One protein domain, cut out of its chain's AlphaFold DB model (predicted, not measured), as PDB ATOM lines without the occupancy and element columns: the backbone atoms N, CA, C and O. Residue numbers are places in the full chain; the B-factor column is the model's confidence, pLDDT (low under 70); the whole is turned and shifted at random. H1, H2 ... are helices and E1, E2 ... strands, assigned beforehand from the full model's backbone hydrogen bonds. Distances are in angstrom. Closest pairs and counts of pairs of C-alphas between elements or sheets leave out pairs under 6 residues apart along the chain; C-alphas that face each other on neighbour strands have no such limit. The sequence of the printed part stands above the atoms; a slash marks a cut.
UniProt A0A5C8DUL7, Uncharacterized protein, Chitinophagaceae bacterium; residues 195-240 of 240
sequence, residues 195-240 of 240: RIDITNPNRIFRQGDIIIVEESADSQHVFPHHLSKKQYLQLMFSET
ATOM      1  N   ARG A 195      26.745 -12.333 -19.065       93.69
ATOM      2  CA  ARG A 195      25.931 -11.149 -18.787       93.69
ATOM      3  C   ARG A 195      26.460 -10.375 -17.595       93.69
ATOM      4  O   ARG A 195      26.838 -10.975 -16.594       93.69
ATOM      5  N   ILE A 196      26.421  -9.055 -17.712       94.75
ATOM      6  CA  ILE A 196      26.741  -8.109 -16.645       94.75
ATOM      7  C   ILE A 196      25.604  -7.097 -16.509       94.75
ATOM      8  O   ILE A 196      24.842  -6.875 -17.451       94.75
ATOM      9  N   ASP A 197      25.483  -6.482 -15.344       95.44
ATOM     10  CA  ASP A 197      24.419  -5.544 -14.981       95.44
ATOM     11  C   ASP A 197      24.959  -4.150 -14.630       95.44
ATOM     12  O   ASP A 197      24.273  -3.361 -13.985       95.44
ATOM     13  N   ILE A 198      26.170  -3.819 -15.096       95.00
ATOM     14  CA  ILE A 198      26.769  -2.489 -14.950       95.00
ATOM     15  C   ILE A 198      27.287  -1.937 -16.278       95.00
ATOM     16  O   ILE A 198      27.710  -2.681 -17.162       95.00
ATOM     17  N   THR A 199      27.301  -0.614 -16.411       94.06
ATOM     18  CA  THR A 199      27.998   0.088 -17.497       94.06
ATOM     19  C   THR A 199      29.466   0.337 -17.154       94.06
ATOM     20  O   THR A 199      29.855   0.363 -15.987       94.06
ATOM     21  N   ASN A 200      30.290   0.537 -18.188       92.44
ATOM     22  CA  ASN A 200      31.695   0.952 -18.077       92.44
ATOM     23  C   ASN A 200      32.527   0.168 -17.037       92.44
ATOM     24  O   ASN A 200      33.150   0.792 -16.177       92.44
ATOM     25  N   PRO A 201      32.538  -1.177 -17.061       94.12
ATOM     26  CA  PRO A 201      33.349  -1.937 -16.118       94.12
ATOM     27  C   PRO A 201      34.844  -1.692 -16.346       94.12
ATOM     28  O   PRO A 201      35.297  -1.618 -17.490       94.12
ATOM     29  N   ASN A 202      35.614  -1.617 -15.259       92.44
ATOM     30  CA  ASN A 202      37.073  -1.528 -15.321       92.44
ATOM     31  C   ASN A 202      37.681  -2.861 -15.766       92.44
ATOM     32  O   ASN A 202      38.540  -2.896 -16.650       92.44
ATOM     33  N   ARG A 203      37.252  -3.960 -15.133       91.56
ATOM     34  CA  ARG A 203      37.758  -5.320 -15.366       91.56
ATOM     35  C   ARG A 203      36.678  -6.357 -15.115       91.56
ATOM     36  O   ARG A 203      35.748  -6.139 -14.342       91.56
ATOM     37  N   ILE A 204      36.838  -7.506 -15.756       91.00
ATOM     38  CA  ILE A 204      36.000  -8.684 -15.576       91.00
ATOM     39  C   ILE A 204      36.914  -9.845 -15.193       91.00
ATOM     40  O   ILE A 204      37.915 -10.122 -15.859       91.00
ATOM     41  N   PHE A 205      36.562 -10.511 -14.103       87.62
ATOM     42  CA  PHE A 205      37.207 -11.717 -13.615       87.62
ATOM     43  C   PHE A 205      36.209 -12.857 -13.731       87.62
ATOM     44  O   PHE A 205      35.053 -12.724 -13.326       87.62
ATOM     45  N   ARG A 206      36.652 -13.991 -14.261       82.12
ATOM     46  CA  ARG A 206      35.823 -15.185 -14.371       82.12
ATOM     47  C   ARG A 206      36.494 -16.342 -13.647       82.12
ATOM     48  O   ARG A 206      37.681 -16.598 -13.824       82.12
ATOM     49  N   GLN A 207      35.720 -17.045 -12.832       75.00
ATOM     50  CA  GLN A 207      36.144 -18.278 -12.189       75.00
ATOM     51  C   GLN A 207      35.088 -19.360 -12.400       75.00
ATOM     52  O   GLN A 207      34.053 -19.373 -11.730       75.00
ATOM     53  N   GLY A 208      35.325 -20.247 -13.367       71.69
ATOM     54  CA  GLY A 208      34.293 -21.159 -13.869       71.69
ATOM     55  C   GLY A 208      33.032 -20.408 -14.329       71.69
ATOM     56  O   GLY A 208      33.074 -19.663 -15.314       71.69
ATOM     57  N   ASP A 209      31.933 -20.601 -13.594       71.88
ATOM     58  CA  ASP A 209      30.620 -19.983 -13.846       71.88
ATOM     59  C   ASP A 209      30.401 -18.675 -13.059       71.88
ATOM     60  O   ASP A 209      29.384 -18.003 -13.229       71.88
ATOM     61  N   ILE A 210      31.339 -18.307 -12.179       81.81
ATOM     62  CA  ILE A 210      31.273 -17.073 -11.393       81.81
ATOM     63  C   ILE A 210      31.931 -15.951 -12.183       81.81
ATOM     64  O   ILE A 210      33.059 -16.086 -12.659       81.81
ATOM     65  N   ILE A 211      31.231 -14.825 -12.288       88.06
ATOM     66  CA  ILE A 211      31.693 -13.636 -12.999       88.06
ATOM     67  C   ILE A 211      31.668 -12.476 -12.015       88.06
ATOM     68  O   ILE A 211      30.626 -12.161 -11.445       88.06
ATOM     69  N   ILE A 212      32.833 -11.876 -11.796       90.75
ATOM     70  CA  ILE A 212      33.029 -10.724 -10.921       90.75
ATOM     71  C   ILE A 212      33.416  -9.550 -11.805       90.75
ATOM     72  O   ILE A 212      34.332  -9.645 -12.622       90.75
ATOM     73  N   VAL A 213      32.716  -8.439 -11.632       92.81
ATOM     74  CA  VAL A 213      32.930  -7.232 -12.421       92.81
ATOM     75  C   VAL A 213      33.412  -6.129 -11.492       92.81
ATOM     76  O   VAL A 213      32.793  -5.858 -10.468       92.81
ATOM     77  N   GLU A 214      34.540  -5.517 -11.835       94.00
ATOM     78  CA  GLU A 214      35.072  -4.358 -11.128       94.00
ATOM     79  C   GLU A 214      34.405  -3.088 -11.667       94.00
ATOM     80  O   GLU A 214      34.566  -2.739 -12.842       94.00
ATOM     81  N   GLU A 215      33.653  -2.404 -10.807       94.25
ATOM     82  CA  GLU A 215      33.033  -1.115 -11.118       94.25
ATOM     83  C   GLU A 215      34.090  -0.024 -11.342       94.25
ATOM     84  O   GLU A 215      35.149   0.003 -10.706       94.25
ATOM     85  N   SER A 216      33.797   0.897 -12.257       93.44
ATOM     86  CA  SER A 216      34.529   2.152 -12.417       93.44
ATOM     87  C   SER A 216      33.790   3.302 -11.733       93.44
ATOM     88  O   SER A 216      32.645   3.167 -11.306       93.44
ATOM     89  N   ALA A 217      34.430   4.472 -11.654       93.75
ATOM     90  CA  ALA A 217      33.787   5.679 -11.129       93.75
ATOM     91  C   ALA A 217      32.545   6.103 -11.944       93.75
ATOM     92  O   ALA A 217      31.654   6.752 -11.401       93.75
ATOM     93  N   ASP A 218      32.481   5.704 -13.220       94.75
ATOM     94  CA  ASP A 218      31.397   6.019 -14.154       94.75
ATOM     95  C   ASP A 218      30.441   4.828 -14.371       94.75
ATOM     96  O   ASP A 218      29.635   4.831 -15.312       94.75
ATOM     97  N   SER A 219      30.544   3.783 -13.543       95.12
ATOM     98  CA  SER A 219      29.656   2.625 -13.607       95.12
ATOM     99  C   SER A 219      28.267   2.951 -13.069       95.12
ATOM    100  O   SER A 219      28.097   3.592 -12.035       95.12
ATOM    101  N   GLN A 220      27.250   2.478 -13.783       95.12
ATOM    102  CA  GLN A 220      25.853   2.551 -13.370       95.12
ATOM    103  C   GLN A 220      25.220   1.174 -13.491       95.12
ATOM    104  O   GLN A 220      25.439   0.482 -14.487       95.12
ATOM    105  N   HIS A 221      24.392   0.801 -12.515       95.56
ATOM    106  CA  HIS A 221      23.585  -0.408 -12.620       95.56
ATOM    107  C   HIS A 221      22.549  -0.265 -13.733       95.56
ATOM    108  O   HIS A 221      21.832   0.734 -13.829       95.56
ATOM    109  N   VAL A 222      22.459  -1.293 -14.563       95.81
ATOM    110  CA  VAL A 222      21.566  -1.387 -15.713       95.81
ATOM    111  C   VAL A 222      20.921  -2.763 -15.757       95.81
ATOM    112  O   VAL A 222      21.272  -3.669 -15.006       95.81
ATOM    113  N   PHE A 223      19.955  -2.938 -16.656       96.06
ATOM    114  CA  PHE A 223      19.416  -4.267 -16.901       96.06
ATOM    115  C   PHE A 223      20.527  -5.206 -17.419       96.06
ATOM    116  O   PHE A 223      21.353  -4.761 -18.228       96.06
ATOM    117  N   PRO A 224      20.558  -6.486 -16.992       95.50
ATOM    118  CA  PRO A 224      21.570  -7.430 -17.441       95.50
ATOM    119  C   PRO A 224      21.659  -7.504 -18.965       95.50
ATOM    120  O   PRO A 224      20.660  -7.742 -19.645       95.50
ATOM    121  N   HIS A 225      22.863  -7.337 -19.495       94.19
ATOM    122  CA  HIS A 225      23.143  -7.375 -20.926       94.19
ATOM    123  C   HIS A 225      24.353  -8.257 -21.213       94.19
ATOM    124  O   HIS A 225      25.204  -8.477 -20.352       94.19
ATOM    125  N   HIS A 226      24.405  -8.784 -22.430       94.94
ATOM    126  CA  HIS A 226      25.481  -9.655 -22.887       94.94
ATOM    127  C   HIS A 226      26.750  -8.853 -23.190       94.94
ATOM    128  O   HIS A 226      26.666  -7.715 -23.660       94.94
ATOM    129  N   LEU A 227      27.928  -9.440 -22.965       95.12
ATOM    130  CA  LEU A 227      29.176  -8.807 -23.389       95.12
ATOM    131  C   LEU A 227      29.302  -8.819 -24.911       95.12
ATOM    132  O   LEU A 227      29.058  -9.820 -25.583       95.12
ATOM    133  N   SER A 228      29.790  -7.709 -25.453       94.00
ATOM    134  CA  SER A 228      30.321  -7.674 -26.812       94.00
ATOM    135  C   SER A 228      31.680  -8.381 -26.893       94.00
ATOM    136  O   SER A 228      32.440  -8.412 -25.920       94.00
ATOM    137  N   LYS A 229      32.057  -8.849 -28.093       94.31
ATOM    138  CA  LYS A 229      33.416  -9.350 -28.383       94.31
ATOM    139  C   LYS A 229      34.502  -8.378 -27.913       94.31
ATOM    140  O   LYS A 229      35.494  -8.791 -27.321       94.31
ATOM    141  N   LYS A 230      34.301  -7.076 -28.148       93.81
ATOM    142  CA  LYS A 230      35.251  -6.031 -27.749       93.81
ATOM    143  C   LYS A 230      35.429  -5.985 -26.231       93.81
ATOM    144  O   LYS A 230      36.564  -5.984 -25.770       93.81
ATOM    145  N   GLN A 231      34.335  -5.973 -25.468       93.38
ATOM    146  CA  GLN A 231      34.405  -5.990 -24.004       93.38
ATOM    147  C   GLN A 231      35.071  -7.267 -23.498       93.38
ATOM    148  O   GLN A 231      35.941  -7.189 -22.640       93.38
ATOM    149  N   TYR A 232      34.720  -8.424 -24.062       92.69
ATOM    150  CA  TYR A 232      35.329  -9.694 -23.680       92.69
ATOM    151  C   TYR A 232      36.853  -9.678 -23.886       92.69
ATOM    152  O   TYR A 232      37.599  -9.985 -22.964       92.69
ATOM    153  N   LEU A 233      37.333  -9.234 -25.050       91.44
ATOM    154  CA  LEU A 233      38.770  -9.187 -25.347       91.44
ATOM    155  C   LEU A 233      39.538  -8.128 -24.543       91.44
ATOM    156  O   LEU A 233      40.718  -8.317 -24.268       91.44
ATOM    157  N   GLN A 234      38.903  -7.003 -24.209       91.12
ATOM    158  CA  GLN A 234      39.582  -5.875 -23.562       91.12
ATOM    159  C   GLN A 234      39.521  -5.921 -22.036       91.12
ATOM    160  O   GLN A 234      40.434  -5.425 -21.382       91.12
ATOM    161  N   LEU A 235      38.440  -6.465 -21.475       89.75
ATOM    162  CA  LEU A 235      38.132  -6.343 -20.050       89.75
ATOM    163  C   LEU A 235      38.276  -7.666 -19.297       89.75
ATOM    164  O   LEU A 235      38.405  -7.632 -18.074       89.75
ATOM    165  N   MET A 236      38.278  -8.814 -19.986       83.75
ATOM    166  CA  MET A 236      38.483 -10.116 -19.345       83.75
ATOM    167  C   MET A 236      39.944 -10.263 -18.913       83.75
ATOM    168  O   MET A 236      40.822 -10.573 -19.716       83.75
ATOM    169  N   PHE A 237      40.203 -10.003 -17.633       69.38
ATOM    170  CA  PHE A 237      41.554  -9.870 -17.096       69.38
ATOM    171  C   PHE A 237      42.111 -11.185 -16.542       69.38
ATOM    172  O   PHE A 237      43.306 -11.446 -16.656       69.38
ATOM    173  N   SER A 238      41.266 -12.023 -15.935       65.94
ATOM    174  CA  SER A 238      41.681 -13.324 -15.404       65.94
ATOM    175  C   SER A 238      40.568 -14.351 -15.533       65.94
ATOM    176  O   SER A 238      39.429 -14.084 -15.153       65.94
ATOM    177  N   GLU A 239      40.945 -15.540 -15.998       57.81
ATOM    178  CA  GLU A 239      40.120 -16.743 -15.982       57.81
ATOM    179  C   GLU A 239      40.809 -17.832 -15.152       57.81
ATOM    180  O   GLU A 239      41.901 -18.301 -15.484       57.81
ATOM    181  N   THR A 240      40.182 -18.199 -14.038       51.03
ATOM    182  CA  THR A 240      40.610 -19.270 -13.114       51.03
ATOM    183  C   THR A 240      39.595 -20.403 -13.057       51.03
ATOM    184  O   THR A 240      38.414 -20.191 -13.393       51.03
TER     185      THR A 240
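Overview. This is residues 195 to 240 of the 240 residues of an uncharacterized protein of Chitinophagaceae bacterium (UniProt A0A5C8DUL7). Two small sheets lie side by side along the longest axis: a hairpin of E2 and E3 with E5 added beside E2, and a pair made by E1 and E4. The short helix H1 stands beside the strands of the larger sheet and leads from E4 into E5. The printed part has 46 residues with five named strands and one named helix, in the order E1 E2 E3 E4 H1 E5; the class is mixed, helices and strands. The larger sheet, E3 E2 E5, is mixed and the other antiparallel. The whole is compact, with a radius of gyration of the C-alphas of 9.9 A, and spans 26 by 18 by 17 A, only just elongated.

Arrangement. Start at E1, residues 195 to 198, antiparallel to E4, residues 221 to 226, at 157 degrees; look for N 222 and O 197, 2.8 A apart. Next, E2, residues 203 to 207, and E3, residues 210 to 214, form an antiparallel hairpin, with N 205 and O 212 at 2.8 A. The closest C-alphas of E1 and E3 are those of Ile 196 and Val 213, 7.5 A apart. H1, residues 229 to 235, is on the sheet of E3, E2 and E5, residues 236 to 239, but over none of its strands. The closest C-alphas of H1 and E2 are those of Leu 235 and Arg 203, 4.8 A apart. E5 is parallel to E2 at 17 degrees, with N 206 and O 238 at 2.9 A. In H1 every O i to N i+4 pair is within hydrogen-bond range.

Along the chain. Find C-alpha 195 at (25.931, -11.149, -18.787); from there E1 runs 9.5 A. E2 covers 13.4 A, E3 13.3 A and E4 13.9 A. H1 begins at C-alpha 229, (33.416, -9.350, -28.383), and runs 10.0 A; E5 runs 7.6 A to C-alpha 239 at (40.120, -16.743, -15.982).

Size, cuts and confidence. The C-alphas farthest apart are those of Gly 208 and Asp 218, at 27.3 A. The printed part has no cut and no long link. Look for low confidence at residues 237 to 240, under 70.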